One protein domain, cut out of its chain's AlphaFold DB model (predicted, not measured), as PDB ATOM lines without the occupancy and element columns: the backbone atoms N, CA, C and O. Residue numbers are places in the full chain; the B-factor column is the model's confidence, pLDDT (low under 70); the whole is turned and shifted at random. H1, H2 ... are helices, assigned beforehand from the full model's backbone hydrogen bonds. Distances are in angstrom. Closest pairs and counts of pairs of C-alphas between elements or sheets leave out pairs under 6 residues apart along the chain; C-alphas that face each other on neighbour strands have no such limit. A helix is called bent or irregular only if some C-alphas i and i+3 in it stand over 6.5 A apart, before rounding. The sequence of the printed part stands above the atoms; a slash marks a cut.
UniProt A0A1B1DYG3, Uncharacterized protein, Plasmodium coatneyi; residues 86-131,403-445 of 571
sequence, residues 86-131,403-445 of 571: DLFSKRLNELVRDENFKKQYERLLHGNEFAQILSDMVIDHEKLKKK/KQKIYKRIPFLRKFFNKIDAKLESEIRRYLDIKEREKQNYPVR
ATOM      1  N   ASP A  86      18.359  -9.726 -50.386       72.25
ATOM      2  CA  ASP A  86      17.582  -9.496 -51.603       72.25
ATOM      3  C   ASP A  86      17.635 -10.683 -52.566       72.25
ATOM      4  O   ASP A  86      16.599 -11.092 -53.092       72.25
ATOM      5  N   LEU A  87      18.798 -11.322 -52.751       68.50
ATOM      6  CA  LEU A  87      18.905 -12.513 -53.600       68.50
ATOM      7  C   LEU A  87      18.070 -13.689 -53.059       68.50
ATOM      8  O   LEU A  87      17.414 -14.393 -53.833       68.50
ATOM      9  N   PHE A  88      18.068 -13.900 -51.738       59.78
ATOM     10  CA  PHE A  88      17.244 -14.933 -51.105       59.78
ATOM     11  C   PHE A  88      15.751 -14.597 -51.209       59.78
ATOM     12  O   PHE A  88      14.961 -15.454 -51.598       59.78
ATOM     13  N   SER A  89      15.367 -13.344 -50.947       63.59
ATOM     14  CA  SER A  89      13.993 -12.849 -51.108       63.59
ATOM     15  C   SER A  89      13.496 -13.012 -52.550       63.59
ATOM     16  O   SER A  89      12.408 -13.542 -52.788       63.59
ATOM     17  N   LYS A  90      14.320 -12.647 -53.539       79.94
ATOM     18  CA  LYS A  90      14.026 -12.788 -54.970       79.94
ATOM     19  C   LYS A  90      13.797 -14.250 -55.356       79.94
ATOM     20  O   LYS A  90      12.790 -14.545 -55.993       79.94
ATOM     21  N   ARG A  91      14.657 -15.173 -54.909       67.75
ATOM     22  CA  ARG A  91      14.520 -16.616 -55.195       67.75
ATOM     23  C   ARG A  91      13.399 -17.301 -54.409       67.75
ATOM     24  O   ARG A  91      12.785 -18.230 -54.923       67.75
ATOM     25  N   LEU A  92      13.077 -16.839 -53.200       63.88
ATOM     26  CA  LEU A  92      11.897 -17.306 -52.469       63.88
ATOM     27  C   LEU A  92      10.614 -16.886 -53.202       63.88
ATOM     28  O   LEU A  92       9.722 -17.709 -53.394       63.88
ATOM     29  N   ASN A  93      10.552 -15.642 -53.687       70.75
ATOM     30  CA  ASN A  93       9.470 -15.170 -54.551       70.75
ATOM     31  C   ASN A  93       9.401 -15.954 -55.874       70.75
ATOM     32  O   ASN A  93       8.310 -16.241 -56.357       70.75
ATOM     33  N   GLU A  94      10.541 -16.349 -56.439       81.56
ATOM     34  CA  GLU A  94      10.628 -17.202 -57.633       81.56
ATOM     35  C   GLU A  94      10.103 -18.627 -57.365       81.56
ATOM     36  O   GLU A  94       9.325 -19.148 -58.156       81.56
ATOM     37  N   LEU A  95      10.403 -19.221 -56.202       72.56
ATOM     38  CA  LEU A  95       9.837 -20.504 -55.757       72.56
ATOM     39  C   LEU A  95       8.329 -20.425 -55.454       72.56
ATOM     40  O   LEU A  95       7.610 -21.398 -55.665       72.56
ATOM     41  N   VAL A  96       7.832 -19.282 -54.978       73.06
ATOM     42  CA  VAL A  96       6.386 -19.029 -54.811       73.06
ATOM     43  C   VAL A  96       5.696 -18.827 -56.170       73.06
ATOM     44  O   VAL A  96       4.516 -19.152 -56.312       73.06
ATOM     45  N   ARG A  97       6.427 -18.340 -57.183       77.12
ATOM     46  CA  ARG A  97       5.965 -18.188 -58.575       77.12
ATOM     47  C   ARG A  97       6.137 -19.447 -59.441       77.12
ATOM     48  O   ARG A  97       5.496 -19.515 -60.484       77.12
ATOM     49  N   ASP A  98       6.940 -20.434 -59.025       88.50
ATOM     50  CA  ASP A  98       7.089 -21.750 -59.678       88.50
ATOM     51  C   ASP A  98       5.704 -22.389 -59.865       88.50
ATOM     52  O   ASP A  98       5.076 -22.838 -58.904       88.50
ATOM     53  N   GLU A  99       5.217 -22.442 -61.111       87.12
ATOM     54  CA  GLU A  99       3.888 -22.974 -61.417       87.12
ATOM     55  C   GLU A  99       3.693 -24.413 -60.937       87.12
ATOM     56  O   GLU A  99       2.575 -24.798 -60.611       87.12
ATOM     57  N   ASN A 100       4.747 -25.228 -60.886       84.62
ATOM     58  CA  ASN A 100       4.653 -26.614 -60.441       84.62
ATOM     59  C   ASN A 100       4.540 -26.691 -58.910       84.62
ATOM     60  O   ASN A 100       3.788 -27.514 -58.382       84.62
ATOM     61  N   PHE A 101       5.235 -25.804 -58.189       79.25
ATOM     62  CA  PHE A 101       5.033 -25.623 -56.751       79.25
ATOM     63  C   PHE A 101       3.628 -25.081 -56.461       79.25
ATOM     64  O   PHE A 101       2.892 -25.700 -55.691       79.25
ATOM     65  N   LYS A 102       3.218 -24.009 -57.150       82.31
ATOM     66  CA  LYS A 102       1.883 -23.408 -57.054       82.31
ATOM     67  C   LYS A 102       0.782 -24.431 -57.338       82.31
ATOM     68  O   LYS A 102      -0.066 -24.634 -56.480       82.31
ATOM     69  N   LYS A 103       0.842 -25.175 -58.449       82.88
ATOM     70  CA  LYS A 103      -0.130 -26.235 -58.791       82.88
ATOM     71  C   LYS A 103      -0.157 -27.364 -57.754       82.88
ATOM     72  O   LYS A 103      -1.231 -27.869 -57.448       82.88
ATOM     73  N   GLN A 104       0.981 -27.766 -57.176       73.25
ATOM     74  CA  GLN A 104       0.999 -28.762 -56.089       73.25
ATOM     75  C   GLN A 104       0.410 -28.218 -54.775       73.25
ATOM     76  O   GLN A 104      -0.228 -28.974 -54.043       73.25
ATOM     77  N   TYR A 105       0.598 -26.931 -54.487       71.81
ATOM     78  CA  TYR A 105       0.095 -26.256 -53.289       71.81
ATOM     79  C   TYR A 105      -1.405 -25.924 -53.391       71.81
ATOM     80  O   TYR A 105      -2.171 -26.236 -52.483       71.81
ATOM     81  N   GLU A 106      -1.864 -25.409 -54.532       77.06
ATOM     82  CA  GLU A 106      -3.284 -25.206 -54.850       77.06
ATOM     83  C   GLU A 106      -4.037 -26.538 -54.889       77.06
ATOM     84  O   GLU A 106      -5.124 -26.638 -54.332       77.06
ATOM     85  N   ARG A 107      -3.447 -27.613 -55.433       77.88
ATOM     86  CA  ARG A 107      -4.050 -28.956 -55.363       77.88
ATOM     87  C   ARG A 107      -4.179 -29.478 -53.928       77.88
ATOM     88  O   ARG A 107      -5.065 -30.287 -53.673       77.88
ATOM     89  N   LEU A 108      -3.342 -29.017 -52.995       64.75
ATOM     90  CA  LEU A 108      -3.478 -29.321 -51.569       64.75
ATOM     91  C   LEU A 108      -4.566 -28.461 -50.899       64.75
ATOM     92  O   LEU A 108      -5.346 -28.990 -50.117       64.75
ATOM     93  N   LEU A 109      -4.627 -27.154 -51.186       65.50
ATOM     94  CA  LEU A 109      -5.545 -26.214 -50.522       65.50
ATOM     95  C   LEU A 109      -6.960 -26.173 -51.114       65.50
ATOM     96  O   LEU A 109      -7.927 -26.021 -50.374       65.50
ATOM     97  N   HIS A 110      -7.090 -26.261 -52.436       62.56
ATOM     98  CA  HIS A 110      -8.364 -26.271 -53.169       62.56
ATOM     99  C   HIS A 110      -8.793 -27.686 -53.567       62.56
ATOM    100  O   HIS A 110      -9.933 -27.906 -53.972       62.56
ATOM    101  N   GLY A 111      -7.908 -28.676 -53.422       78.31
ATOM    102  CA  GLY A 111      -8.315 -30.069 -53.470       78.31
ATOM    103  C   GLY A 111      -9.202 -30.397 -52.275       78.31
ATOM    104  O   GLY A 111      -8.732 -30.435 -51.136       78.31
ATOM    105  N   ASN A 112     -10.461 -30.754 -52.548       77.31
ATOM    106  CA  ASN A 112     -11.394 -31.291 -51.549       77.31
ATOM    107  C   ASN A 112     -10.789 -32.458 -50.742       77.31
ATOM    108  O   ASN A 112     -11.256 -32.742 -49.645       77.31
ATOM    109  N   GLU A 113      -9.736 -33.117 -51.240       76.38
ATOM    110  CA  GLU A 113      -8.970 -34.133 -50.519       76.38
ATOM    111  C   GLU A 113      -8.465 -33.679 -49.143       76.38
ATOM    112  O   GLU A 113      -8.586 -34.454 -48.196       76.38
ATOM    113  N   PHE A 114      -7.924 -32.462 -48.989       66.06
ATOM    114  CA  PHE A 114      -7.375 -32.010 -47.700       66.06
ATOM    115  C   PHE A 114      -8.482 -31.663 -46.699       66.06
ATOM    116  O   PHE A 114      -8.442 -32.106 -45.548       66.06
ATOM    117  N   ALA A 115      -9.524 -30.965 -47.161       72.81
ATOM    118  CA  ALA A 115     -10.725 -30.701 -46.372       72.81
ATOM    119  C   ALA A 115     -11.430 -32.008 -45.953       72.81
ATOM    120  O   ALA A 115     -11.811 -32.160 -44.794       72.81
ATOM    121  N   GLN A 116     -11.526 -32.993 -46.854       77.19
ATOM    122  CA  GLN A 116     -12.023 -34.335 -46.539       77.19
ATOM    123  C   GLN A 116     -11.128 -35.070 -45.539       77.19
ATOM    124  O   GLN A 116     -11.660 -35.705 -44.642       77.19
ATOM    125  N   ILE A 117      -9.794 -34.989 -45.644       74.00
ATOM    126  CA  ILE A 117      -8.880 -35.611 -44.669       74.00
ATOM    127  C   ILE A 117      -9.128 -35.060 -43.260       74.00
ATOM    128  O   ILE A 117      -9.184 -35.837 -42.306       74.00
ATOM    129  N   LEU A 118      -9.277 -33.740 -43.126       65.50
ATOM    130  CA  LEU A 118      -9.577 -33.102 -41.844       65.50
ATOM    131  C   LEU A 118     -10.977 -33.478 -41.340       65.50
ATOM    132  O   LEU A 118     -11.113 -33.880 -40.187       65.50
ATOM    133  N   SER A 119     -11.991 -33.422 -42.207       77.50
ATOM    134  CA  SER A 119     -13.373 -33.786 -41.870       77.50
ATOM    135  C   SER A 119     -13.501 -35.255 -41.442       77.50
ATOM    136  O   SER A 119     -14.010 -35.528 -40.355       77.50
ATOM    137  N   ASP A 120     -12.938 -36.197 -42.211       80.19
ATOM    138  CA  ASP A 120     -12.871 -37.627 -41.871       80.19
ATOM    139  C   ASP A 120     -12.220 -37.821 -40.484       80.19
ATOM    140  O   ASP A 120     -12.733 -38.563 -39.644       80.19
ATOM    141  N   MET A 121     -11.118 -37.112 -40.200       68.69
ATOM    142  CA  MET A 121     -10.393 -37.212 -38.927       68.69
ATOM    143  C   MET A 121     -11.198 -36.681 -37.728       68.69
ATOM    144  O   MET A 121     -11.175 -37.301 -36.662       68.69
ATOM    145  N   VAL A 122     -11.932 -35.575 -37.894       75.62
ATOM    146  CA  VAL A 122     -12.826 -35.010 -36.863       75.62
ATOM    147  C   VAL A 122     -14.015 -35.937 -36.608       75.62
ATOM    148  O   VAL A 122     -14.283 -36.312 -35.463       75.62
ATOM    149  N   ILE A 123     -14.683 -36.380 -37.674       83.38
ATOM    150  CA  ILE A 123     -15.829 -37.292 -37.613       83.38
ATOM    151  C   ILE A 123     -15.442 -38.615 -36.930       83.38
ATOM    152  O   ILE A 123     -16.213 -39.174 -36.143       83.38
ATOM    153  N   ASP A 124     -14.250 -39.139 -37.202       77.69
ATOM    154  CA  ASP A 124     -13.812 -40.405 -36.621       77.69
ATOM    155  C   ASP A 124     -13.344 -40.261 -35.167       77.69
ATOM    156  O   ASP A 124     -13.576 -41.171 -34.366       77.69
ATOM    157  N   HIS A 125     -12.805 -39.100 -34.780       73.44
ATOM    158  CA  HIS A 125     -12.607 -38.749 -33.373       73.44
ATOM    159  C   HIS A 125     -13.945 -38.715 -32.609       73.44
ATOM    160  O   HIS A 125     -14.064 -39.330 -31.545       73.44
ATOM    161  N   GLU A 126     -14.992 -38.102 -33.173       79.81
ATOM    162  CA  GLU A 126     -16.331 -38.132 -32.571       79.81
ATOM    163  C   GLU A 126     -16.914 -39.539 -32.454       79.81
ATOM    164  O   GLU A 126     -17.459 -39.897 -31.409       79.81
ATOM    165  N   LYS A 127     -16.807 -40.366 -33.501       81.25
ATOM    166  CA  LYS A 127     -17.300 -41.754 -33.465       81.25
ATOM    167  C   LYS A 127     -16.568 -42.589 -32.415       81.25
ATOM    168  O   LYS A 127     -17.182 -43.465 -31.807       81.25
ATOM    169  N   LEU A 128     -15.277 -42.336 -32.182       72.19
ATOM    170  CA  LEU A 128     -14.512 -42.979 -31.109       72.19
ATOM    171  C   LEU A 128     -14.970 -42.501 -29.720       72.19
ATOM    172  O   LEU A 128     -15.149 -43.343 -28.838       72.19
ATOM    173  N   LYS A 129     -15.250 -41.198 -29.549       77.00
ATOM    174  CA  LYS A 129     -15.843 -40.617 -28.326       77.00
ATOM    175  C   LYS A 129     -17.227 -41.220 -28.033       77.00
ATOM    176  O   LYS A 129     -17.452 -41.730 -26.939       77.00
ATOM    177  N   LYS A 130     -18.122 -41.248 -29.029       83.81
ATOM    178  CA  LYS A 130     -19.496 -41.790 -28.940       83.81
ATOM    179  C   LYS A 130     -19.536 -43.302 -28.659       83.81
ATOM    180  O   LYS A 130     -20.471 -43.771 -28.023       83.81
ATOM    181  N   LYS A 131     -18.514 -44.073 -29.060       83.25
ATOM    182  CA  LYS A 131     -18.411 -45.522 -28.777       83.25
ATOM    183  C   LYS A 131     -17.912 -45.881 -27.370       83.25
ATOM    184  O   LYS A 131     -17.676 -47.057 -27.111       83.25
ATOM    185  N   LYS A 403     -11.136 -47.687 -39.950       54.75
ATOM    186  CA  LYS A 403      -9.708 -47.582 -39.574       54.75
ATOM    187  C   LYS A 403      -8.787 -47.712 -40.790       54.75
ATOM    188  O   LYS A 403      -7.740 -47.074 -40.834       54.75
ATOM    189  N   GLN A 404      -9.193 -48.504 -41.780       57.19
ATOM    190  CA  GLN A 404      -8.429 -48.750 -43.001       57.19
ATOM    191  C   GLN A 404      -8.447 -47.548 -43.963       57.19
ATOM    192  O   GLN A 404      -7.459 -47.326 -44.660       57.19
ATOM    193  N   LYS A 405      -9.518 -46.734 -43.971       59.25
ATOM    194  CA  LYS A 405      -9.568 -45.465 -44.722       59.25
ATOM    195  C   LYS A 405      -8.624 -44.412 -44.128       59.25
ATOM    196  O   LYS A 405      -7.803 -43.871 -44.866       59.25
ATOM    197  N   ILE A 406      -8.655 -44.201 -42.807       56.69
ATOM    198  CA  ILE A 406      -7.749 -43.259 -42.115       56.69
ATOM    199  C   ILE A 406      -6.279 -43.637 -42.378       56.69
ATOM    200  O   ILE A 406      -5.473 -42.804 -42.798       56.69
ATOM    201  N   TYR A 407      -5.933 -44.920 -42.201       56.66
ATOM    202  CA  TYR A 407      -4.555 -45.400 -42.361       56.66
ATOM    203  C   TYR A 407      -4.028 -45.312 -43.805       56.66
ATOM    204  O   TYR A 407      -2.815 -45.290 -43.997       56.66
ATOM    205  N   LYS A 408      -4.906 -45.228 -44.818       63.56
ATOM    206  CA  LYS A 408      -4.510 -45.014 -46.220       63.56
ATOM    207  C   LYS A 408      -4.163 -43.557 -46.547       63.56
ATOM    208  O   LYS A 408      -3.336 -43.344 -47.429       63.56
ATOM    209  N   ARG A 409      -4.738 -42.559 -45.856       58.16
ATOM    210  CA  ARG A 409      -4.470 -41.132 -46.145       58.16
ATOM    211  C   ARG A 409      -3.266 -40.552 -45.373       58.16
ATOM    212  O   ARG A 409      -2.588 -39.668 -45.888       58.16
ATOM    213  N   ILE A 410      -2.921 -41.085 -44.194       67.69
ATOM    214  CA  ILE A 410      -1.732 -40.652 -43.417       67.69
ATOM    215  C   ILE A 410      -0.397 -40.773 -44.206       67.69
ATOM    216  O   ILE A 410       0.402 -39.833 -44.158       67.69
ATOM    217  N   PRO A 411      -0.128 -41.860 -44.965       74.75
ATOM    218  CA  PRO A 411       1.078 -41.979 -45.791       74.75
ATOM    219  C   PRO A 411       1.216 -40.893 -46.864       74.75
ATOM    220  O   PRO A 411       2.338 -40.489 -47.163       74.75
ATOM    221  N   PHE A 412       0.102 -40.399 -47.419       70.94
ATOM    222  CA  PHE A 412       0.113 -39.338 -48.430       70.94
ATOM    223  C   PHE A 412       0.627 -38.019 -47.844       70.94
ATOM    224  O   PHE A 412       1.607 -37.475 -48.352       70.94
ATOM    225  N   LEU A 413       0.052 -37.563 -46.723       56.53
ATOM    226  CA  LEU A 413       0.523 -36.358 -46.029       56.53
ATOM    227  C   LEU A 413       1.996 -36.483 -45.622       56.53
ATOM    228  O   LEU A 413       2.777 -35.567 -45.859       56.53
ATOM    229  N   ARG A 414       2.411 -37.639 -45.083       70.56
ATOM    230  CA  ARG A 414       3.821 -37.891 -44.740       70.56
ATOM    231  C   ARG A 414       4.738 -37.785 -45.966       70.56
ATOM    232  O   ARG A 414       5.791 -37.165 -45.878       70.56
ATOM    233  N   LYS A 415       4.347 -38.357 -47.110       75.69
ATOM    234  CA  LYS A 415       5.121 -38.282 -48.361       75.69
ATOM    235  C   LYS A 415       5.181 -36.852 -48.914       75.69
ATOM    236  O   LYS A 415       6.218 -36.461 -49.440       75.69
ATOM    237  N   PHE A 416       4.105 -36.078 -48.769       66.94
ATOM    238  CA  PHE A 416       4.043 -34.671 -49.168       66.94
ATOM    239  C   PHE A 416       4.971 -33.789 -48.321       66.94
ATOM    240  O   PHE A 416       5.837 -33.120 -48.882       66.94
ATOM    241  N   PHE A 417       4.875 -33.851 -46.986       63.78
ATOM    242  CA  PHE A 417       5.761 -33.086 -46.099       63.78
ATOM    243  C   PHE A 417       7.233 -33.465 -46.289       63.78
ATOM    244  O   PHE A 417       8.054 -32.576 -46.477       63.78
ATOM    245  N   ASN A 418       7.558 -34.760 -46.391       74.75
ATOM    246  CA  ASN A 418       8.923 -35.203 -46.702       74.75
ATOM    247  C   ASN A 418       9.457 -34.618 -48.029       74.75
ATOM    248  O   ASN A 418      10.653 -34.369 -48.146       74.75
ATOM    249  N   LYS A 419       8.597 -34.413 -49.039       77.50
ATOM    250  CA  LYS A 419       8.983 -33.822 -50.333       77.50
ATOM    251  C   LYS A 419       9.231 -32.313 -50.222       77.50
ATOM    252  O   LYS A 419      10.145 -31.812 -50.874       77.50
ATOM    253  N   ILE A 420       8.445 -31.604 -49.406       67.44
ATOM    254  CA  ILE A 420       8.671 -30.183 -49.102       67.44
ATOM    255  C   ILE A 420       9.961 -30.011 -48.303       67.44
ATOM    256  O   ILE A 420      10.817 -29.244 -48.736       67.44
ATOM    257  N   ASP A 421      10.135 -30.758 -47.209       64.62
ATOM    258  CA  ASP A 421      11.341 -30.709 -46.374       64.62
ATOM    259  C   ASP A 421      12.598 -30.995 -47.210       64.62
ATOM    260  O   ASP A 421      13.572 -30.253 -47.119       64.62
ATOM    261  N   ALA A 422      12.561 -31.995 -48.102       75.81
ATOM    262  CA  ALA A 422      13.676 -32.301 -48.997       75.81
ATOM    263  C   ALA A 422      13.955 -31.195 -50.036       75.81
ATOM    264  O   ALA A 422      15.120 -30.853 -50.246       75.81
ATOM    265  N   LYS A 423      12.925 -30.603 -50.675       76.75
ATOM    266  CA  LYS A 423      13.127 -29.486 -51.628       76.75
ATOM    267  C   LYS A 423      13.698 -28.265 -50.893       76.75
ATOM    268  O   LYS A 423      14.675 -27.687 -51.364       76.75
ATOM    269  N   LEU A 424      13.165 -27.939 -49.714       65.31
ATOM    270  CA  LEU A 424      13.642 -26.852 -48.855       65.31
ATOM    271  C   LEU A 424      15.094 -27.074 -48.388       65.31
ATOM    272  O   LEU A 424      15.922 -26.181 -48.544       65.31
ATOM    273  N   GLU A 425      15.427 -28.260 -47.869       76.81
ATOM    274  CA  GLU A 425      16.790 -28.606 -47.437       76.81
ATOM    275  C   GLU A 425      17.782 -28.541 -48.609       76.81
ATOM    276  O   GLU A 425      18.880 -28.007 -48.451       76.81
ATOM    277  N   SER A 426      17.385 -29.014 -49.798       73.69
ATOM    278  CA  SER A 426      18.228 -28.961 -50.999       73.69
ATOM    279  C   SER A 426      18.521 -27.531 -51.466       73.69
ATOM    280  O   SER A 426      19.673 -27.226 -51.772       73.69
ATOM    281  N   GLU A 427      17.533 -26.632 -51.449       69.50
ATOM    282  CA  GLU A 427      17.723 -25.245 -51.889       69.50
ATOM    283  C   GLU A 427      18.517 -24.423 -50.864       69.50
ATOM    284  O   GLU A 427      19.406 -23.661 -51.241       69.50
ATOM    285  N   ILE A 428      18.289 -24.650 -49.563       69.19
ATOM    286  CA  ILE A 428      19.115 -24.072 -48.494       69.19
ATOM    287  C   ILE A 428      20.572 -24.538 -48.633       69.19
ATOM    288  O   ILE A 428      21.485 -23.717 -48.555       69.19
ATOM    289  N   ARG A 429      20.810 -25.833 -48.883       75.00
ATOM    290  CA  ARG A 429      22.162 -26.373 -49.095       75.00
ATOM    291  C   ARG A 429      22.818 -25.766 -50.342       75.00
ATOM    292  O   ARG A 429      23.954 -25.314 -50.258       75.00
ATOM    293  N   ARG A 430      22.087 -25.662 -51.460       78.62
ATOM    294  CA  ARG A 430      22.568 -25.042 -52.708       78.62
ATOM    295  C   ARG A 430      22.948 -23.571 -52.527       78.62
ATOM    296  O   ARG A 430      23.979 -23.144 -53.038       78.62
ATOM    297  N   TYR A 431      22.144 -22.799 -51.796       69.81
ATOM    298  CA  TYR A 431      22.432 -21.390 -51.507       69.81
ATOM    299  C   TYR A 431      23.747 -21.211 -50.727       69.81
ATOM    300  O   TYR A 431      24.508 -20.281 -50.991       69.81
ATOM    301  N   LEU A 432      24.046 -22.133 -49.807       64.12
ATOM    302  CA  LEU A 432      25.291 -22.124 -49.034       64.12
ATOM    303  C   LEU A 432      26.498 -22.544 -49.873       64.12
ATOM    304  O   LEU A 432      27.512 -21.860 -49.804       64.12
ATOM    305  N   ASP A 433      26.378 -23.593 -50.692       76.31
ATOM    306  CA  ASP A 433      27.432 -24.020 -51.625       76.31
ATOM    307  C   ASP A 433      27.830 -22.883 -52.581       76.31
ATOM    308  O   ASP A 433      29.017 -22.665 -52.829       76.31
ATOM    309  N   ILE A 434      26.854 -22.119 -53.088       76.50
ATOM    310  CA  ILE A 434      27.108 -20.921 -53.905       76.50
ATOM    311  C   ILE A 434      27.884 -19.882 -53.081       76.50
ATOM    312  O   ILE A 434      28.966 -19.472 -53.496       76.50
ATOM    313  N   LYS A 435      27.406 -19.538 -51.876       71.56
ATOM    314  CA  LYS A 435      28.052 -18.562 -50.975       71.56
ATOM    315  C   LYS A 435      29.415 -19.023 -50.423       71.56
ATOM    316  O   LYS A 435      30.168 -18.207 -49.891       71.56
ATOM    317  N   GLU A 436      29.740 -20.312 -50.510       72.75
ATOM    318  CA  GLU A 436      31.053 -20.868 -50.165       72.75
ATOM    319  C   GLU A 436      32.018 -20.832 -51.359       72.75
ATOM    320  O   GLU A 436      33.166 -20.429 -51.178       72.75
ATOM    321  N   ARG A 437      31.557 -21.133 -52.583       70.69
ATOM    322  CA  ARG A 437      32.357 -20.974 -53.817       70.69
ATOM    323  C   ARG A 437      32.676 -19.514 -54.123       70.69
ATOM    324  O   ARG A 437      33.816 -19.195 -54.438       70.69
ATOM    325  N   GLU A 438      31.705 -18.621 -53.963       69.38
ATOM    326  CA  GLU A 438      31.853 -17.177 -54.194       69.38
ATOM    327  C   GLU A 438      32.924 -16.548 -53.277       69.38
ATOM    328  O   GLU A 438      33.618 -15.609 -53.658       69.38
ATOM    329  N   LYS A 439      33.154 -17.148 -52.100       58.50
ATOM    330  CA  LYS A 439      34.241 -16.778 -51.179       58.50
ATOM    331  C   LYS A 439      35.615 -17.329 -51.553       58.50
ATOM    332  O   LYS A 439      36.597 -16.829 -51.015       58.50
ATOM    333  N   GLN A 440      35.727 -18.328 -52.430       54.47
ATOM    334  CA  GLN A 440      37.040 -18.851 -52.841       54.47
ATOM    335  C   GLN A 440      37.767 -17.926 -53.826       54.47
ATOM    336  O   GLN A 440      38.988 -17.997 -53.923       54.47
ATOM    337  N   ASN A 441      37.053 -16.992 -54.465       63.16
ATOM    338  CA  ASN A 441      37.646 -15.966 -55.330       63.16
ATOM    339  C   ASN A 441      38.260 -14.778 -54.557       63.16
ATOM    340  O   ASN A 441      38.840 -13.892 -55.177       63.16
ATOM    341  N   TYR A 442      38.171 -14.756 -53.219       44.72
ATOM    342  CA  TYR A 442      38.802 -13.738 -52.371       44.72
ATOM    343  C   TYR A 442      39.681 -14.386 -51.285       44.72
ATOM    344  O   TYR A 442      39.176 -15.152 -50.460       44.72
ATOM    345  N   PRO A 443      40.986 -14.058 -51.194       47.62
ATOM    346  CA  PRO A 443      41.910 -14.682 -50.245       47.62
ATOM    347  C   PRO A 443      41.785 -14.097 -48.820       47.62
ATOM    348  O   PRO A 443      42.758 -13.610 -48.249       47.62
ATOM    349  N   VAL A 444      40.590 -14.134 -48.211       44.25
ATOM    350  CA  VAL A 444      40.350 -13.560 -46.871       44.25
ATOM    351  C   VAL A 444      39.561 -14.501 -45.946       44.25
ATOM    352  O   VAL A 444      38.399 -14.813 -46.171       44.25
ATOM    353  N   ARG A 445      40.225 -14.897 -44.848       53.12
ATOM    354  CA  ARG A 445      39.711 -15.495 -43.590       53.12
ATOM    355  C   ARG A 445      38.448 -16.376 -43.669       53.12
ATOM    356  O   ARG A 445      37.322 -15.891 -43.666       53.12
TER     357      ARG A 445
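AT A GLANCE: This is residues 86 to 131 and 403 to 445 of the 571 residues of an uncharacterized protein of Plasmodium coatneyi (UniProt A0A1B1DYG3). One long helix, H4, makes the greater part of the length, and three shorter helices, H1, H2 and H3, form a loose arch along one side of it, bowed away at H2. Residues 125 to 131 stick out at one end and residues 432 to 445 at the other. The printed part has 89 residues, with four named helices in the order H1, H2, H3, H4 and no named strand: all helix. The whole is extended, with a radius of gyration of the C-alphas of 20.3 A and spans of 71 by 26 by 17 A.

IN THESE COORDINATES: Find C-alpha 86 at (17.582, -9.496, -51.603); from there H1 runs to residue 97. H2 takes residues 99 to 109. Look next at C-alpha 112 at (-11.394, -31.291, -51.549), where H3 begins; it reaches residue 130, 26.2 A on. Beyond the cut, H4 runs from residue 403 to C-alpha 437 at (32.357, -20.974, -53.817), a length of 51.8 A. H4 is neither bent nor irregular, but only just: C-alphas 408 and 411 are 6.4 A apart.

HOW THE PARTS SIT: H1 and H2 are close but not clearly touching, at a steep tilt of 63 degrees; their closest C-alphas, of Val 96 and Lys 102, are 6.7 A apart. H2 and H3 are likewise close but not clearly touching, with the C-alphas of Leu 108 and Phe 114 closest at 6.1 A. H3, with residues 117 to 121 alone, only just touches H4, with 3 pairs of C-alphas within 8 A; the closest, of Ile 117 and Arg 409, are 7.2 A apart. H1 and H4 are near each other, while H2 and H4 are apart. In H1, H2 and H3 every O i to N i+4 pair is within hydrogen-bond range; in H4, 29 of 31 are.

THE WHOLE: The C-alphas farthest apart, of Lys 131 and Pro 443, are 71.1 A apart. Residues 132 to 402 are not printed, and C-alphas 131 and 403 are 14.0 A apart across this cut. The links H1 to H2 and H2 to H3 are tight. The mean pLDDT of the printed part is 70.6, and 37 residues are under 70, among them residues 403 to 410 and 438 to 445.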